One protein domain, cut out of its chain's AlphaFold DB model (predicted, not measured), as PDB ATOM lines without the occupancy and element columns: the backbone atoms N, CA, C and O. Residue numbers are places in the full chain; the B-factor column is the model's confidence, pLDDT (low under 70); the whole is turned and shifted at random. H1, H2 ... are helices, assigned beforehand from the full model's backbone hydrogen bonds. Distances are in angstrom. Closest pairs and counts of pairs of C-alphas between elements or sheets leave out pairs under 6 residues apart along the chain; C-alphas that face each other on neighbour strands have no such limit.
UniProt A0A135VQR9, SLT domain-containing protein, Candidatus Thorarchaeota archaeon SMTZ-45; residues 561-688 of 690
ATOM      1  N   ASN A 561     -41.841   5.305 -48.121       89.62
ATOM      2  CA  ASN A 561     -40.472   5.096 -47.680       89.62
ATOM      3  C   ASN A 561     -40.486   3.982 -46.628       89.62
ATOM      4  O   ASN A 561     -40.729   4.258 -45.454       89.62
ATOM      5  N   HIS A 562     -40.280   2.736 -47.056       92.38
ATOM      6  CA  HIS A 562     -40.360   1.546 -46.196       92.38
ATOM      7  C   HIS A 562     -39.389   1.604 -45.012       92.38
ATOM      8  O   HIS A 562     -39.782   1.301 -43.889       92.38
ATOM      9  N   VAL A 563     -38.167   2.096 -45.234       89.94
ATOM     10  CA  VAL A 563     -37.148   2.289 -44.186       89.94
ATOM     11  C   VAL A 563     -37.648   3.246 -43.105       89.94
ATOM     12  O   VAL A 563     -37.684   2.910 -41.923       89.94
ATOM     13  N   LEU A 564     -38.079   4.449 -43.494       87.75
ATOM     14  CA  LEU A 564     -38.545   5.435 -42.519       87.75
ATOM     15  C   LEU A 564     -39.867   5.026 -41.866       87.75
ATOM     16  O   LEU A 564     -40.036   5.233 -40.669       87.75
ATOM     17  N   THR A 565     -40.779   4.423 -42.629       90.00
ATOM     18  CA  THR A 565     -42.076   3.954 -42.124       90.00
ATOM     19  C   THR A 565     -41.881   2.879 -41.065       90.00
ATOM     20  O   THR A 565     -42.486   2.979 -40.004       90.00
ATOM     21  N   ASN A 566     -40.986   1.915 -41.308       90.00
ATOM     22  CA  ASN A 566     -40.637   0.865 -40.354       90.00
ATOM     23  C   ASN A 566     -40.009   1.429 -39.070       90.00
ATOM     24  O   ASN A 566     -40.414   1.057 -37.974       90.00
ATOM     25  N   ARG A 567     -39.075   2.385 -39.180       87.06
ATOM     26  CA  ARG A 567     -38.434   3.009 -38.004       87.06
ATOM     27  C   ARG A 567     -39.406   3.783 -37.119       87.06
ATOM     28  O   ARG A 567     -39.217   3.827 -35.910       87.06
ATOM     29  N   THR A 568     -40.427   4.402 -37.712       82.62
ATOM     30  CA  THR A 568     -41.452   5.168 -36.982       82.62
ATOM     31  C   THR A 568     -42.715   4.356 -36.680       82.62
ATOM     32  O   THR A 568     -43.710   4.914 -36.223       82.62
ATOM     33  N   TRP A 569     -42.713   3.058 -36.987       83.69
ATOM     34  CA  TRP A 569     -43.875   2.189 -36.853       83.69
ATOM     35  C   TRP A 569     -44.171   1.871 -35.384       83.69
ATOM     36  O   TRP A 569     -43.322   1.317 -34.690       83.69
ATOM     37  N   ALA A 570     -45.401   2.140 -34.940       81.38
ATOM     38  CA  ALA A 570     -45.897   1.788 -33.604       81.38
ATOM     39  C   ALA A 570     -47.119   0.842 -33.631       81.38
ATOM     40  O   ALA A 570     -47.791   0.677 -32.616       81.38
ATOM     41  N   GLY A 571     -47.442   0.262 -34.794       84.50
ATOM     42  CA  GLY A 571     -48.522  -0.721 -34.949       84.50
ATOM     43  C   GLY A 571     -48.124  -2.116 -34.457       84.50
ATOM     44  O   GLY A 571     -47.179  -2.264 -33.682       84.50
ATOM     45  N   ASN A 572     -48.798  -3.157 -34.948       86.25
ATOM     46  CA  ASN A 572     -48.573  -4.532 -34.496       86.25
ATOM     47  C   ASN A 572     -47.081  -4.950 -34.595       86.25
ATOM     48  O   ASN A 572     -46.527  -4.965 -35.700       86.25
ATOM     49  N   PRO A 573     -46.417  -5.319 -33.477       85.00
ATOM     50  CA  PRO A 573     -45.008  -5.724 -33.485       85.00
ATOM     51  C   PRO A 573     -44.773  -7.063 -34.199       85.00
ATOM     52  O   PRO A 573     -43.669  -7.315 -34.673       85.00
ATOM     53  N   ASN A 574     -45.815  -7.891 -34.321       89.81
ATOM     54  CA  ASN A 574     -45.795  -9.182 -35.008       89.81
ATOM     55  C   ASN A 574     -46.235  -9.071 -36.479       89.81
ATOM     56  O   ASN A 574     -46.523 -10.080 -37.126       89.81
ATOM     57  N   ASN A 575     -46.327  -7.852 -37.021       94.12
ATOM     58  CA  ASN A 575     -46.690  -7.643 -38.415       94.12
ATOM     59  C   ASN A 575     -45.603  -8.221 -39.344       94.12
ATOM     60  O   ASN A 575     -44.426  -7.863 -39.269       94.12
ATOM     61  N   VAL A 576     -46.010  -9.111 -40.251       94.50
ATOM     62  CA  VAL A 576     -45.093  -9.843 -41.143       94.50
ATOM     63  C   VAL A 576     -44.378  -8.902 -42.116       94.50
ATOM     64  O   VAL A 576     -43.193  -9.085 -42.375       94.50
ATOM     65  N   VAL A 577     -45.054  -7.864 -42.623       95.25
ATOM     66  CA  VAL A 577     -44.436  -6.875 -43.524       95.25
ATOM     67  C   VAL A 577     -43.355  -6.092 -42.787       95.25
ATOM     68  O   VAL A 577     -42.259  -5.900 -43.309       95.25
ATOM     69  N   ASN A 578     -43.632  -5.701 -41.540       93.50
ATOM     70  CA  ASN A 578     -42.650  -5.043 -40.684       93.50
ATOM     71  C   ASN A 578     -41.399  -5.917 -40.476       93.50
ATOM     72  O   ASN A 578     -40.274  -5.443 -40.650       93.50
ATOM     73  N   ALA A 579     -41.593  -7.200 -40.157       93.88
ATOM     74  CA  ALA A 579     -40.503  -8.155 -39.966       93.88
ATOM     75  C   ALA A 579     -39.677  -8.369 -41.247       93.88
ATOM     76  O   ALA A 579     -38.446  -8.338 -41.190       93.88
ATOM     77  N   LEU A 580     -40.339  -8.501 -42.402       95.62
ATOM     78  CA  LEU A 580     -39.684  -8.618 -43.708       95.62
ATOM     79  C   LEU A 580     -38.789  -7.415 -44.003       95.62
ATOM     80  O   LEU A 580     -37.646  -7.585 -44.415       95.62
ATOM     81  N   ILE A 581     -39.273  -6.200 -43.748       95.06
ATOM     82  CA  ILE A 581     -38.494  -4.984 -44.004       95.06
ATOM     83  C   ILE A 581     -37.277  -4.913 -43.076       95.06
ATOM     84  O   ILE A 581     -36.185  -4.613 -43.550       95.06
ATOM     85  N   LYS A 582     -37.414  -5.267 -41.788       93.88
ATOM     86  CA  LYS A 582     -36.268  -5.346 -40.856       93.88
ATOM     87  C   LYS A 582     -35.213  -6.347 -41.329       93.88
ATOM     88  O   LYS A 582     -34.019  -6.076 -41.227       93.88
ATOM     89  N   GLN A 583     -35.651  -7.493 -41.846       94.38
ATOM     90  CA  GLN A 583     -34.759  -8.506 -42.405       94.38
ATOM     91  C   GLN A 583     -34.059  -8.007 -43.678       94.38
ATOM     92  O   GLN A 583     -32.861  -8.214 -43.838       94.38
ATOM     93  N   MET A 584     -34.772  -7.320 -44.572       94.56
ATOM     94  CA  MET A 584     -34.167  -6.719 -45.765       94.56
ATOM     95  C   MET A 584     -33.111  -5.675 -45.382       94.56
ATOM     96  O   MET A 584     -32.004  -5.704 -45.915       94.56
ATOM     97  N   GLU A 585     -33.411  -4.809 -44.408       93.19
ATOM     98  CA  GLU A 585     -32.468  -3.807 -43.902       93.19
ATOM     99  C   GLU A 585     -31.204  -4.447 -43.302       93.19
ATOM    100  O   GLU A 585     -30.102  -3.974 -43.581       93.19
ATOM    101  N   SER A 586     -31.326  -5.542 -42.537       93.69
ATOM    102  CA  SER A 586     -30.160  -6.240 -41.965       93.69
ATOM    103  C   SER A 586     -29.298  -6.950 -43.014       93.69
ATOM    104  O   SER A 586     -28.104  -7.148 -42.798       93.69
ATOM    105  N   GLN A 587     -29.882  -7.289 -44.163       93.94
ATOM    106  CA  GLN A 587     -29.200  -7.890 -45.310       93.94
ATOM    107  C   GLN A 587     -28.666  -6.851 -46.314       93.94
ATOM    108  O   GLN A 587     -28.086  -7.226 -47.330       93.94
ATOM    109  N   GLY A 588     -28.862  -5.550 -46.062       91.94
ATOM    110  CA  GLY A 588     -28.470  -4.482 -46.989       91.94
ATOM    111  C   GLY A 588     -29.333  -4.401 -48.256       91.94
ATOM    112  O   GLY A 588     -28.935  -3.769 -49.233       91.94
ATOM    113  N   ILE A 589     -30.511  -5.028 -48.259       92.06
ATOM    114  CA  ILE A 589     -31.458  -5.022 -49.377       92.06
ATOM    115  C   ILE A 589     -32.391  -3.819 -49.231       92.06
ATOM    116  O   ILE A 589     -33.030  -3.632 -48.198       92.06
ATOM    117  N   ALA A 590     -32.514  -3.009 -50.285       90.69
ATOM    118  CA  ALA A 590     -33.444  -1.884 -50.297       90.69
ATOM    119  C   ALA A 590     -34.906  -2.386 -50.383       90.69
ATOM    120  O   ALA A 590     -35.276  -2.995 -51.393       90.69
ATOM    121  N   PRO A 591     -35.764  -2.112 -49.381       92.88
ATOM    122  CA  PRO A 591     -37.147  -2.587 -49.361       92.88
ATOM    123  C   PRO A 591     -38.008  -1.761 -50.327       92.88
ATOM    124  O   PRO A 591     -38.579  -0.739 -49.958       92.88
ATOM    125  N   THR A 592     -38.067  -2.163 -51.597       91.62
ATOM    126  CA  THR A 592     -38.964  -1.550 -52.593       91.62
ATOM    127  C   THR A 592     -40.346  -2.199 -52.556       91.62
ATOM    128  O   THR A 592     -40.463  -3.359 -52.169       91.62
ATOM    129  N   ASP A 593     -41.385  -1.494 -53.025       91.69
ATOM    130  CA  ASP A 593     -42.760  -2.026 -53.091       91.69
ATOM    131  C   ASP A 593     -42.821  -3.416 -53.739       91.69
ATOM    132  O   ASP A 593     -43.463  -4.322 -53.216       91.69
ATOM    133  N   GLY A 594     -42.117  -3.597 -54.862       91.56
ATOM    134  CA  GLY A 594     -42.092  -4.868 -55.582       91.56
ATOM    135  C   GLY A 594     -41.457  -5.994 -54.767       91.56
ATOM    136  O   GLY A 594     -42.017  -7.082 -54.709       91.56
ATOM    137  N   ILE A 595     -40.328  -5.726 -54.103       93.00
ATOM    138  CA  ILE A 595     -39.626  -6.724 -53.280       93.00
ATOM    139  C   ILE A 595     -40.462  -7.087 -52.047       93.00
ATOM    140  O   ILE A 595     -40.619  -8.264 -51.742       93.00
ATOM    141  N   VAL A 596     -41.038  -6.093 -51.365       94.88
ATOM    142  CA  VAL A 596     -41.865  -6.310 -50.167       94.88
ATOM    143  C   VAL A 596     -43.091  -7.165 -50.490       94.88
ATOM    144  O   VAL A 596     -43.376  -8.131 -49.780       94.88
ATOM    145  N   VAL A 597     -43.808  -6.840 -51.569       94.94
ATOM    146  CA  VAL A 597     -45.012  -7.579 -51.974       94.94
ATOM    147  C   VAL A 597     -44.670  -8.985 -52.469       94.94
ATOM    148  O   VAL A 597     -45.384  -9.932 -52.137       94.94
ATOM    149  N   GLU A 598     -43.587  -9.141 -53.236       94.81
ATOM    150  CA  GLU A 598     -43.151 -10.451 -53.729       94.81
ATOM    151  C   GLU A 598     -42.714 -11.365 -52.582       94.81
ATOM    152  O   GLU A 598     -43.087 -12.535 -52.560       94.81
ATOM    153  N   GLU A 599     -41.981 -10.842 -51.597       94.94
ATOM    154  CA  GLU A 599     -41.498 -11.650 -50.480       94.94
ATOM    155  C   GLU A 599     -42.628 -12.059 -49.531       94.94
ATOM    156  O   GLU A 599     -42.691 -13.205 -49.080       94.94
ATOM    157  N   LEU A 600     -43.605 -11.177 -49.310       95.88
ATOM    158  CA  LEU A 600     -44.828 -11.560 -48.610       95.88
ATOM    159  C   LEU A 600     -45.595 -12.650 -49.380       95.88
ATOM    160  O   LEU A 600     -46.056 -13.625 -48.782       95.88
ATOM    161  N   ALA A 601     -45.693 -12.534 -50.709       95.00
ATOM    162  CA  ALA A 601     -46.304 -13.565 -51.544       95.00
ATOM    163  C   ALA A 601     -45.517 -14.890 -51.513       95.00
ATOM    164  O   ALA A 601     -46.138 -15.952 -51.481       95.00
ATOM    165  N   ASN A 602     -44.178 -14.855 -51.461       94.19
ATOM    166  CA  ASN A 602     -43.329 -16.039 -51.282       94.19
ATOM    167  C   ASN A 602     -43.690 -16.779 -49.990       94.19
ATOM    168  O   ASN A 602     -43.915 -17.989 -50.028       94.19
ATOM    169  N   LEU A 603     -43.807 -16.071 -48.862       94.69
ATOM    170  CA  LEU A 603     -44.168 -16.684 -47.580       94.69
ATOM    171  C   LEU A 603     -45.538 -17.373 -47.619       94.69
ATOM    172  O   LEU A 603     -45.688 -18.468 -47.074       94.69
ATOM    173  N   VAL A 604     -46.511 -16.767 -48.305       94.75
ATOM    174  CA  VAL A 604     -47.833 -17.371 -48.525       94.75
ATOM    175  C   VAL A 604     -47.735 -18.610 -49.417       94.75
ATOM    176  O   VAL A 604     -48.292 -19.653 -49.083       94.75
ATOM    177  N   ARG A 605     -46.978 -18.545 -50.523       93.19
ATOM    178  CA  ARG A 605     -46.749 -19.695 -51.417       93.19
ATOM    179  C   ARG A 605     -46.084 -20.872 -50.700       93.19
ATOM    180  O   ARG A 605     -46.400 -22.016 -51.002       93.19
ATOM    181  N   MET A 606     -45.202 -20.594 -49.742       90.62
ATOM    182  CA  MET A 606     -44.541 -21.604 -48.907       90.62
ATOM    183  C   MET A 606     -45.418 -22.126 -47.757       90.62
ATOM    184  O   MET A 606     -44.960 -22.971 -46.993       90.62
ATOM    185  N   GLY A 607     -46.634 -21.600 -47.573       90.25
ATOM    186  CA  GLY A 607     -47.503 -21.951 -46.447       90.25
ATOM    187  C   GLY A 607     -47.001 -21.466 -45.082       90.25
ATOM    188  O   GLY A 607     -47.518 -21.901 -44.059       90.25
ATOM    189  N   LYS A 608     -46.003 -20.571 -45.042       93.06
ATOM    190  CA  LYS A 608     -45.450 -20.010 -43.796       93.06
ATOM    191  C   LYS A 608     -46.345 -18.934 -43.186       93.06
ATOM    192  O   LYS A 608     -46.245 -18.661 -41.994       93.06
ATOM    193  N   VAL A 609     -47.177 -18.295 -44.006       94.69
ATOM    194  CA  VAL A 609     -48.115 -17.248 -43.591       94.69
ATOM    195  C   VAL A 609     -49.467 -17.528 -44.230       94.69
ATOM    196  O   VAL A 609     -49.551 -17.773 -45.433       94.69
ATOM    197  N   ASP A 610     -50.521 -17.476 -43.420       93.19
ATOM    198  CA  ASP A 610     -51.890 -17.608 -43.905       93.19
ATOM    199  C   ASP A 610     -52.275 -16.410 -44.809       93.19
ATOM    200  O   ASP A 610     -51.961 -15.264 -44.458       93.19
ATOM    201  N   PRO A 611     -52.959 -16.625 -45.953       90.94
ATOM    202  CA  PRO A 611     -53.368 -15.548 -46.856       90.94
ATOM    203  C   PRO A 611     -54.154 -14.411 -46.188       90.94
ATOM    204  O   PRO A 611     -53.958 -13.246 -46.543       90.94
ATOM    205  N   GLN A 612     -55.010 -14.713 -45.208       91.38
ATOM    206  CA  GLN A 612     -55.810 -13.710 -44.503       91.38
ATOM    207  C   GLN A 612     -54.943 -12.867 -43.567       91.38
ATOM    208  O   GLN A 612     -55.147 -11.656 -43.455       91.38
ATOM    209  N   ILE A 613     -53.951 -13.492 -42.923       90.38
ATOM    210  CA  ILE A 613     -52.967 -12.800 -42.081       90.38
ATOM    211  C   ILE A 613     -52.068 -11.914 -42.946       90.38
ATOM    212  O   ILE A 613     -51.857 -10.750 -42.609       90.38
ATOM    213  N   ALA A 614     -51.586 -12.420 -44.086       92.12
ATOM    214  CA  ALA A 614     -50.806 -11.635 -45.043       92.12
ATOM    215  C   ALA A 614     -51.586 -10.404 -45.531       92.12
ATOM    216  O   ALA A 614     -51.051  -9.294 -45.533       92.12
ATOM    217  N   ALA A 615     -52.867 -10.576 -45.872       90.94
ATOM    218  CA  ALA A 615     -53.746  -9.488 -46.289       90.94
ATOM    219  C   ALA A 615     -53.975  -8.450 -45.182       90.94
ATOM    220  O   ALA A 615     -53.854  -7.252 -45.432       90.94
ATOM    221  N   ALA A 616     -54.269  -8.890 -43.955       88.94
ATOM    222  CA  ALA A 616     -54.486  -7.995 -42.819       88.94
ATOM    223  C   ALA A 616     -53.218  -7.204 -42.461       88.94
ATOM    224  O   ALA A 616     -53.278  -5.988 -42.291       88.94
ATOM    225  N   HIS A 617     -52.066  -7.878 -42.402       93.88
ATOM    226  CA  HIS A 617     -50.785  -7.244 -42.098       93.88
ATOM    227  C   HIS A 617     -50.326  -6.293 -43.209       93.88
ATOM    228  O   HIS A 617     -49.772  -5.236 -42.907       93.88
ATOM    229  N   SER A 618     -50.588  -6.626 -44.478       94.31
ATOM    230  CA  SER A 618     -50.354  -5.717 -45.602       94.31
ATOM    231  C   SER A 618     -51.241  -4.475 -45.505       94.31
ATOM    232  O   SER A 618     -50.713  -3.365 -45.526       94.31
ATOM    233  N   ALA A 619     -52.549  -4.639 -45.283       91.62
ATOM    234  CA  ALA A 619     -53.475  -3.519 -45.120       91.62
ATOM    235  C   ALA A 619     -53.058  -2.575 -43.996       91.62
ATOM    236  O   ALA A 619     -52.901  -1.378 -44.231       91.62
ATOM    237  N   GLU A 620     -52.789  -3.116 -42.810       90.56
ATOM    238  CA  GLU A 620     -52.274  -2.336 -41.687       90.56
ATOM    239  C   GLU A 620     -50.998  -1.572 -42.085       90.56
ATOM    240  O   GLU A 620     -50.892  -0.368 -41.834       90.56
ATOM    241  N   TYR A 621     -50.059  -2.246 -42.767       94.06
ATOM    242  CA  TYR A 621     -48.779  -1.662 -43.163       94.06
ATOM    243  C   TYR A 621     -48.897  -0.479 -44.113       94.06
ATOM    244  O   TYR A 621     -48.393   0.618 -43.845       94.06
ATOM    245  N   PHE A 622     -49.602  -0.686 -45.215       93.00
ATOM    246  CA  PHE A 622     -49.739   0.329 -46.245       93.00
ATOM    247  C   PHE A 622     -50.642   1.490 -45.794       93.00
ATOM    248  O   PHE A 622     -50.362   2.633 -46.154       93.00
ATOM    249  N   ILE A 623     -51.643   1.248 -44.934       91.50
ATOM    250  CA  ILE A 623     -52.449   2.318 -44.316       91.50
ATOM    251  C   ILE A 623     -51.573   3.231 -43.451       91.50
ATOM    252  O   ILE A 623     -51.650   4.454 -43.577       91.50
ATOM    253  N   ALA A 624     -50.709   2.671 -42.602       87.94
ATOM    254  CA  ALA A 624     -49.824   3.478 -41.764       87.94
ATOM    255  C   ALA A 624     -48.782   4.250 -42.595       87.94
ATOM    256  O   ALA A 624     -48.504   5.416 -42.306       87.94
ATOM    257  N   GLY A 625     -48.258   3.648 -43.670       90.31
ATOM    258  CA  GLY A 625     -47.385   4.337 -44.624       90.31
ATOM    259  C   GLY A 625     -48.072   5.523 -45.314       90.31
ATOM    260  O   GLY A 625     -47.494   6.610 -45.392       90.31
ATOM    261  N   ILE A 626     -49.330   5.358 -45.742       90.94
ATOM    262  CA  ILE A 626     -50.155   6.447 -46.288       90.94
ATOM    263  C   ILE A 626     -50.389   7.538 -45.244       90.94
ATOM    264  O   ILE A 626     -50.192   8.715 -45.540       90.94
ATOM    265  N   ALA A 627     -50.789   7.170 -44.025       89.50
ATOM    266  CA  ALA A 627     -51.053   8.131 -42.957       89.50
ATOM    267  C   ALA A 627     -49.813   8.981 -42.653       89.50
ATOM    268  O   ALA A 627     -49.906  10.202 -42.503       89.50
ATOM    269  N   ARG A 628     -48.635   8.348 -42.638       89.12
ATOM    270  CA  ARG A 628     -47.348   9.024 -42.491       89.12
ATOM    271  C   ARG A 628     -47.090   9.999 -43.639       89.12
ATOM    272  O   ARG A 628     -46.850  11.172 -43.371       89.12
ATOM    273  N   ASN A 629     -47.190   9.541 -44.888       90.44
ATOM    274  CA  ASN A 629     -47.007  10.383 -46.074       90.44
ATOM    275  C   ASN A 629     -47.962  11.592 -46.072       90.44
ATOM    276  O   ASN A 629     -47.520  12.723 -46.244       90.44
ATOM    277  N   ASN A 630     -49.254  11.372 -45.814       89.31
ATOM    278  CA  ASN A 630     -50.263  12.433 -45.754       89.31
ATOM    279  C   ASN A 630     -49.955  13.469 -44.661       89.31
ATOM    280  O   ASN A 630     -50.229  14.652 -44.851       89.31
ATOM    281  N   LYS A 631     -49.357  13.046 -43.539       87.56
ATOM    282  CA  LYS A 631     -48.944  13.938 -42.450       87.56
ATOM    283  C   LYS A 631     -47.695  14.756 -42.796       87.56
ATOM    284  O   LYS A 631     -47.631  15.928 -42.443       87.56
ATOM    285  N   THR A 632     -46.697  14.155 -43.445       84.94
ATOM    286  CA  THR A 632     -45.371  14.775 -43.634       84.94
ATOM    287  C   THR A 632     -45.199  15.509 -44.965       84.94
ATOM    288  O   THR A 632     -44.296  16.336 -45.078       84.94
ATOM    289  N   ARG A 633     -46.035  15.225 -45.976       87.25
ATOM    290  CA  ARG A 633     -45.846  15.696 -47.365       87.25
ATOM    291  C   ARG A 633     -46.828  16.761 -47.842       87.25
ATOM    292  O   ARG A 633     -46.687  17.207 -48.972       87.25
ATOM    293  N   ASP A 634     -47.789  17.168 -47.012       86.31
ATOM    294  CA  ASP A 634     -48.639  18.352 -47.237       86.31
ATOM    295  C   ASP A 634     -49.102  18.528 -48.697       86.31
ATOM    296  O   ASP A 634     -48.882  19.550 -49.349       86.31
ATOM    297  N   TYR A 635     -49.704  17.464 -49.238       89.69
ATOM    298  CA  TYR A 635     -50.059  17.366 -50.654       89.69
ATOM    299  C   TYR A 635     -50.924  18.536 -51.127       89.69
ATOM    300  O   TYR A 635     -50.730  19.050 -52.229       89.69
ATOM    301  N   LYS A 636     -51.830  19.002 -50.262       87.06
ATOM    302  CA  LYS A 636     -52.745  20.101 -50.564       87.06
ATOM    303  C   LYS A 636     -51.993  21.390 -50.887       87.06
ATOM    304  O   LYS A 636     -52.374  22.077 -51.831       87.06
ATOM    305  N   ALA A 637     -50.905  21.685 -50.174       85.25
ATOM    306  CA  ALA A 637     -50.141  22.908 -50.389       85.25
ATOM    307  C   ALA A 637     -49.483  22.973 -51.783       85.25
ATOM    308  O   ALA A 637     -49.213  24.063 -52.287       85.25
ATOM    309  N   ILE A 638     -49.291  21.819 -52.432       88.31
ATOM    310  CA  ILE A 638     -48.803  21.688 -53.815       88.31
ATOM    311  C   ILE A 638     -49.878  21.187 -54.791       88.31
ATOM    312  O   ILE A 638     -49.553  20.717 -55.874       88.31
ATOM    313  N   GLN A 639     -51.162  21.282 -54.436       84.25
ATOM    314  CA  GLN A 639     -52.290  20.882 -55.292       84.25
ATOM    315  C   GLN A 639     -52.302  19.405 -55.723       84.25
ATOM    316  O   GLN A 639     -52.729  19.031 -56.829       84.25
ATOM    317  N   LEU A 640     -51.829  18.548 -54.826       87.44
ATOM    318  CA  LEU A 640     -52.013  17.111 -54.890       87.44
ATOM    319  C   LEU A 640     -53.051  16.672 -53.857       87.44
ATOM    320  O   LEU A 640     -53.172  17.242 -52.774       87.44
ATOM    321  N   GLU A 641     -53.779  15.613 -54.191       87.31
ATOM    322  CA  GLU A 641     -54.729  15.012 -53.260       87.31
ATOM    323  C   GLU A 641     -54.008  14.054 -52.307       87.31
ATOM    324  O   GLU A 641     -53.121  13.313 -52.752       87.31
ATOM    325  N   PRO A 642     -54.387  14.008 -51.021       88.25
ATOM    326  CA  PRO A 642     -53.929  12.966 -50.114       88.25
ATOM    327  C   PRO A 642     -54.244  11.569 -50.653       88.25
ATOM    328  O   PRO A 642     -55.259  11.343 -51.316       88.25
ATOM    329  N   GLN A 643     -53.370  10.611 -50.361       84.94
ATOM    330  CA  GLN A 643     -53.571   9.231 -50.785       84.94
ATOM    331  C   GLN A 643     -54.560   8.527 -49.849       84.94
ATOM    332  O   GLN A 643     -54.503   8.713 -48.634       84.94
ATOM    333  N   THR A 644     -55.459   7.714 -50.409       88.44
ATOM    334  CA  THR A 644     -56.456   6.938 -49.645       88.44
ATOM    335  C   THR A 644     -56.325   5.429 -49.834       88.44
ATOM    336  O   THR A 644     -56.820   4.676 -49.001       88.44
ATOM    337  N   ASN A 645     -55.653   4.986 -50.899       90.25
ATOM    338  CA  ASN A 645     -55.432   3.581 -51.229       90.25
ATOM    339  C   ASN A 645     -54.015   3.349 -51.776       90.25
ATOM    340  O   ASN A 645     -53.328   4.302 -52.154       90.25
ATOM    341  N   TYR A 646     -53.562   2.093 -51.822       94.00
ATOM    342  CA  TYR A 646     -52.236   1.742 -52.349       94.00
ATOM    343  C   TYR A 646     -52.336   0.587 -53.340       94.00
ATOM    344  O   TYR A 646     -52.260  -0.585 -52.972       94.00
ATOM    345  N   LYS A 647     -52.521   0.926 -54.618       94.44
ATOM    346  CA  LYS A 647     -52.695  -0.056 -55.689       94.44
ATOM    347  C   LYS A 647     -51.357  -0.469 -56.293       94.44
ATOM    348  O   LYS A 647     -50.528   0.369 -56.647       94.44
ATOM    349  N   VAL A 648     -51.171  -1.769 -56.464       94.56
ATOM    350  CA  VAL A 648     -50.011  -2.367 -57.136       94.56
ATOM    351  C   VAL A 648     -50.472  -3.415 -58.138       94.56
ATOM    352  O   VAL A 648     -51.546  -3.981 -57.990       94.56
ATOM    353  N   ILE A 649     -49.652  -3.728 -59.138       92.19
ATOM    354  CA  ILE A 649     -49.826  -4.924 -59.972       92.19
ATOM    355  C   ILE A 649     -48.651  -5.850 -59.646       92.19
ATOM    356  O   ILE A 649     -47.568  -5.677 -60.211       92.19
ATOM    357  N   PRO A 650     -48.818  -6.779 -58.686       89.12
ATOM    358  CA  PRO A 650     -47.767  -7.707 -58.298       89.12
ATOM    359  C   PRO A 650     -47.461  -8.704 -59.412       89.12
ATOM    360  O   PRO A 650     -48.268  -8.925 -60.322       89.12
ATOM    361  N   ARG A 651     -46.316  -9.380 -59.305       82.06
ATOM    362  CA  ARG A 651     -45.945 -10.435 -60.247       82.06
ATOM    363  C   ARG A 651     -47.019 -11.530 -60.271       82.06
ATOM    364  O   ARG A 651     -47.472 -12.012 -59.240       82.06
ATOM    365  N   GLY A 652     -47.437 -11.922 -61.472       74.88
ATOM    366  CA  GLY A 652     -48.479 -12.936 -61.659       74.88
ATOM    367  C   GLY A 652     -49.918 -12.422 -61.520       74.88
ATOM    368  O   GLY A 652     -50.839 -13.186 -61.792       74.88
ATOM    369  N   SER A 653     -50.133 -11.146 -61.177       83.50
ATOM    370  CA  SER A 653     -51.450 -10.508 -61.277       83.50
ATOM    371  C   SER A 653     -51.605  -9.763 -62.604       83.50
ATOM    372  O   SER A 653     -50.677  -9.104 -63.071       83.50
ATOM    373  N   LYS A 654     -52.800  -9.830 -63.202       81.44
ATOM    374  CA  LYS A 654     -53.193  -9.007 -64.364       81.44
ATOM    375  C   LYS A 654     -54.019  -7.780 -63.971       81.44
ATOM    376  O   LYS A 654     -54.253  -6.914 -64.808       81.44
ATOM    377  N   VAL A 655     -54.475  -7.721 -62.720       84.88
ATOM    378  CA  VAL A 655     -55.333  -6.653 -62.198       84.88
ATOM    379  C   VAL A 655     -54.651  -5.937 -61.031       84.88
ATOM    380  O   VAL A 655     -53.890  -6.573 -60.291       84.88
ATOM    381  N   PRO A 656     -54.907  -4.630 -60.844       88.62
ATOM    382  CA  PRO A 656     -54.461  -3.917 -59.658       88.62
ATOM    383  C   PRO A 656     -55.008  -4.551 -58.375       88.62
ATOM    384  O   PRO A 656     -56.199  -4.839 -58.270       88.62
ATOM    385  N   VAL A 657     -54.127  -4.734 -57.400       90.94
ATOM    386  CA  VAL A 657     -54.417  -5.177 -56.037       90.94
ATOM    387  C   VAL A 657     -54.258  -3.969 -55.128       90.94
ATOM    388  O   VAL A 657     -53.188  -3.360 -55.092       90.94
ATOM    389  N   ASP A 658     -55.312  -3.608 -54.401       93.56
ATOM    390  CA  ASP A 658     -55.241  -2.560 -53.387       93.56
ATOM    391  C   ASP A 658     -54.747  -3.148 -52.064       93.56
ATOM    392  O   ASP A 658     -55.477  -3.858 -51.375       93.56
ATOM    393  N   LEU A 659     -53.502  -2.835 -51.707       92.56
ATOM    394  CA  LEU A 659     -52.861  -3.337 -50.493       92.56
ATOM    395  C   LEU A 659     -53.451  -2.742 -49.220       92.56
ATOM    396  O   LEU A 659     -53.180  -3.275 -48.159       92.56
ATOM    397  N   THR A 660     -54.245  -1.671 -49.302       90.69
ATOM    398  CA  THR A 660     -54.942  -1.083 -48.142       90.69
ATOM    399  C   THR A 660     -56.308  -1.712 -47.895       90.69
ATOM    400  O   THR A 660     -56.861  -1.606 -46.802       90.69
ATOM    401  N   ASN A 661     -56.856  -2.401 -48.900       91.88
ATOM    402  CA  ASN A 661     -58.131  -3.085 -48.804       91.88
ATOM    403  C   ASN A 661     -57.896  -4.567 -48.498       91.88
ATOM    404  O   ASN A 661     -57.426  -5.324 -49.348       91.88
ATOM    405  N   ARG A 662     -58.285  -4.999 -47.292       86.75
ATOM    406  CA  ARG A 662     -58.105  -6.388 -46.845       86.75
ATOM    407  C   ARG A 662     -58.690  -7.406 -47.827       86.75
ATOM    408  O   ARG A 662     -58.005  -8.366 -48.146       86.75
ATOM    409  N   GLY A 663     -59.902  -7.185 -48.340       84.00
ATOM    410  CA  GLY A 663     -60.539  -8.112 -49.282       84.00
ATOM    411  C   GLY A 663     -59.807  -8.188 -50.626       84.00
ATOM    412  O   GLY A 663     -59.609  -9.274 -51.167       84.00
ATOM    413  N   SER A 664     -59.337  -7.048 -51.146       90.75
ATOM    414  CA  SER A 664     -58.529  -7.023 -52.372       90.75
ATOM    415  C   SER A 664     -57.206  -7.768 -52.196       90.75
ATOM    416  O   SER A 664     -56.828  -8.541 -53.077       90.75
ATOM    417  N   ALA A 665     -56.500  -7.534 -51.087       88.50
ATOM    418  CA  ALA A 665     -55.232  -8.192 -50.790       88.50
ATOM    419  C   ALA A 665     -55.414  -9.697 -50.521       88.50
ATOM    420  O   ALA A 665     -54.624 -10.508 -51.000       88.50
ATOM    421  N   GLU A 666     -56.481 -10.085 -49.820       90.12
ATOM    422  CA  GLU A 666     -56.815 -11.480 -49.516       90.12
ATOM    423  C   GLU A 666     -57.059 -12.290 -50.789       90.12
ATOM    424  O   GLU A 666     -56.441 -13.339 -50.966       90.12
ATOM    425  N   ASN A 667     -57.848 -11.764 -51.731       90.00
ATOM    426  CA  ASN A 667     -58.071 -12.411 -53.028       90.00
ATOM    427  C   ASN A 667     -56.756 -12.683 -53.776       90.00
ATOM    428  O   ASN A 667     -56.574 -13.754 -54.359       90.00
ATOM    429  N   TYR A 668     -55.821 -11.730 -53.736       92.00
ATOM    430  CA  TYR A 668     -54.505 -11.901 -54.344       92.00
ATOM    431  C   TYR A 668     -53.687 -12.998 -53.645       92.00
ATOM    432  O   TYR A 668     -53.186 -13.903 -54.312       92.00
ATOM    433  N   PHE A 669     -53.567 -12.964 -52.314       92.19
ATOM    434  CA  PHE A 669     -52.771 -13.953 -51.581       92.19
ATOM    435  C   PHE A 669     -53.373 -15.364 -51.633       92.19
ATOM    436  O   PHE A 669     -52.625 -16.337 -51.736       92.19
ATOM    437  N   ILE A 670     -54.703 -15.496 -51.659       89.44
ATOM    438  CA  ILE A 670     -55.379 -16.780 -51.897       89.44
ATOM    439  C   ILE A 670     -54.999 -17.332 -53.274       89.44
ATOM    440  O   ILE A 670     -54.619 -18.498 -53.383       89.44
ATOM    441  N   ALA A 671     -55.025 -16.502 -54.323       88.62
ATOM    442  CA  ALA A 671     -54.628 -16.929 -55.665       88.62
ATOM    443  C   ALA A 671     -53.163 -17.405 -55.717       88.62
ATOM    444  O   ALA A 671     -52.856 -18.401 -56.381       88.62
ATOM    445  N   GLN A 672     -52.262 -16.750 -54.975       90.75
ATOM    446  CA  GLN A 672     -50.868 -17.189 -54.841       90.75
ATOM    447  C   GLN A 672     -50.761 -18.556 -54.146       90.75
ATOM    448  O   GLN A 672     -50.050 -19.435 -54.637       90.75
ATOM    449  N   ALA A 673     -51.500 -18.770 -53.051       88.75
ATOM    450  CA  ALA A 673     -51.523 -20.047 -52.336       88.75
ATOM    451  C   ALA A 673     -52.074 -21.197 -53.201       88.75
ATOM    452  O   ALA A 673     -51.491 -22.281 -53.231       88.75
ATOM    453  N   ILE A 674     -53.160 -20.958 -53.946       87.19
ATOM    454  CA  ILE A 674     -53.751 -21.946 -54.865       87.19
ATOM    455  C   ILE A 674     -52.759 -22.309 -55.972       87.19
ATOM    456  O   ILE A 674     -52.527 -23.489 -56.226       87.19
ATOM    457  N   THR A 675     -52.126 -21.308 -56.592       84.00
ATOM    458  CA  THR A 675     -51.151 -21.529 -57.671       84.00
ATOM    459  C   THR A 675     -49.950 -22.351 -57.192       84.00
ATOM    460  O   THR A 675     -49.461 -23.214 -57.919       84.00
ATOM    461  N   ALA A 676     -49.484 -22.123 -55.960       86.00
ATOM    462  CA  ALA A 676     -48.404 -22.911 -55.371       86.00
ATOM    463  C   ALA A 676     -48.815 -24.370 -55.113       86.00
ATOM    464  O   ALA A 676     -48.065 -25.279 -55.463       86.00
ATOM    465  N   ARG A 677     -50.017 -24.604 -54.567       83.50
ATOM    466  CA  ARG A 677     -50.549 -25.960 -54.339       83.50
ATOM    467  C   ARG A 677     -50.755 -26.731 -55.641       83.50
ATOM    468  O   ARG A 677     -50.404 -27.902 -55.695       83.50
ATOM    469  N   ALA A 678     -51.268 -26.075 -56.683       78.56
ATOM    470  CA  ALA A 678     -51.428 -26.681 -58.004       78.56
ATOM    471  C   ALA A 678     -50.076 -27.120 -58.593       78.56
ATOM    472  O   ALA A 678     -49.934 -28.261 -59.011       78.56
ATOM    473  N   ARG A 679     -49.044 -26.264 -58.519       77.81
ATOM    474  CA  ARG A 679     -47.686 -26.622 -58.971       77.81
ATOM    475  C   ARG A 679     -47.069 -27.773 -58.178       77.81
ATOM    476  O   ARG A 679     -46.391 -28.606 -58.766       77.81
ATOM    477  N   ALA A 680     -47.288 -27.817 -56.864       76.38
ATOM    478  CA  ALA A 680     -46.812 -28.918 -56.030       76.38
ATOM    479  C   ALA A 680     -47.530 -30.239 -56.364       76.38
ATOM    480  O   ALA A 680     -46.892 -31.286 -56.396       76.38
ATOM    481  N   ALA A 681     -48.834 -30.189 -56.656       71.50
ATOM    482  CA  ALA A 681     -49.603 -31.351 -57.098       71.50
ATOM    483  C   ALA A 681     -49.141 -31.861 -58.473       71.50
ATOM    484  O   ALA A 681     -48.966 -33.065 -58.632       71.50
ATOM    485  N   ASP A 682     -48.867 -30.962 -59.425       70.31
ATOM    486  CA  ASP A 682     -48.305 -31.333 -60.729       70.31
ATOM    487  C   ASP A 682     -46.916 -31.976 -60.569       70.31
ATOM    488  O   ASP A 682     -46.649 -33.018 -61.155       70.31
ATOM    489  N   GLN A 683     -46.041 -31.419 -59.721       67.88
ATOM    490  CA  GLN A 683     -44.717 -32.003 -59.447       67.88
ATOM    491  C   GLN A 683     -44.803 -33.403 -58.816       67.88
ATOM    492  O   GLN A 683     -44.059 -34.293 -59.220       67.88
ATOM    493  N   LEU A 684     -45.753 -33.626 -57.903       60.31
ATOM    494  CA  LEU A 684     -46.026 -34.948 -57.329       60.31
ATOM    495  C   LEU A 684     -46.613 -35.931 -58.356       60.31
ATOM    496  O   LEU A 684     -46.383 -37.129 -58.242       60.31
ATOM    497  N   GLN A 685     -47.345 -35.463 -59.372       56.62
ATOM    498  CA  GLN A 685     -47.817 -36.324 -60.464       56.62
ATOM    499  C   GLN A 685     -46.693 -36.734 -61.427       56.62
ATOM    500  O   GLN A 685     -46.751 -37.830 -61.981       56.62
ATOM    501  N   PHE A 686     -45.656 -35.906 -61.595       53.56
ATOM    502  CA  PHE A 686     -44.479 -36.240 -62.408       53.56
ATOM    503  C   PHE A 686     -43.455 -37.137 -61.688       53.56
ATOM    504  O   PHE A 686     -42.730 -37.856 -62.365       53.56
ATOM    505  N   GLU A 687     -43.406 -37.154 -60.351       50.31
ATOM    506  CA  GLU A 687     -42.554 -38.085 -59.581       50.31
ATOM    507  C   GLU A 687     -43.175 -39.485 -59.383       50.31
ATOM    508  O   GLU A 687     -42.484 -40.408 -58.957       50.31
ATOM    509  N   VAL A 688     -44.465 -39.662 -59.701       50.69
ATOM    510  CA  VAL A 688     -45.210 -40.929 -59.520       50.69
ATOM    511  C   VAL A 688     -45.576 -41.591 -60.865       50.69
ATOM    512  O   VAL A 688     -46.223 -42.638 -60.894       50.69
TER     513      VAL A 688
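Overview. This is residues 561 to 688 of the 690 residues of the protein "SLT domain-containing protein" of Candidatus Thorarchaeota archaeon SMTZ-45 (UniProt A0A135VQR9). Two long helices, H6 and H4, overlap near their ends; H1 and H2 pack crosswise on H4, H3 packs on H2 and H6, and residues 678 to 688 stick out. The printed part has 128 residues with six named helices, H1 to H6 in order, and no named strand: all helix. It is only just compact, close to loose, with a radius of gyration of the C-alphas of 16.3 A, spanning 64 by 32 by 22 A.

Along the chain. Find C-alpha 662 at (-58.105, -6.388, -46.845); H6 runs 37.5 A to C-alpha 687 at (-42.554, -38.085, -59.581). H4, residues 611 to 632, runs 31.5 A. Look for H1 at 562 to 567, H2 at 576 to 586, H3 at 593 to 605, H5 at 635 to 638.

Arrangement. H6 touches H4 at a steep tilt of 40 degrees, opposite ways; closest are C-alphas 666 and 615, 4.9 A. The hub H4 touches four helices. In H1, H2, H3, H4 and H6 every O i to N i+4 pair is within hydrogen-bond range; H5 is too short for one.

Size, cuts and confidence. The printed part has no cut. The link H5 to H6, residues 639 to 661, is long. Residues 683 to 688 have pLDDT under 70.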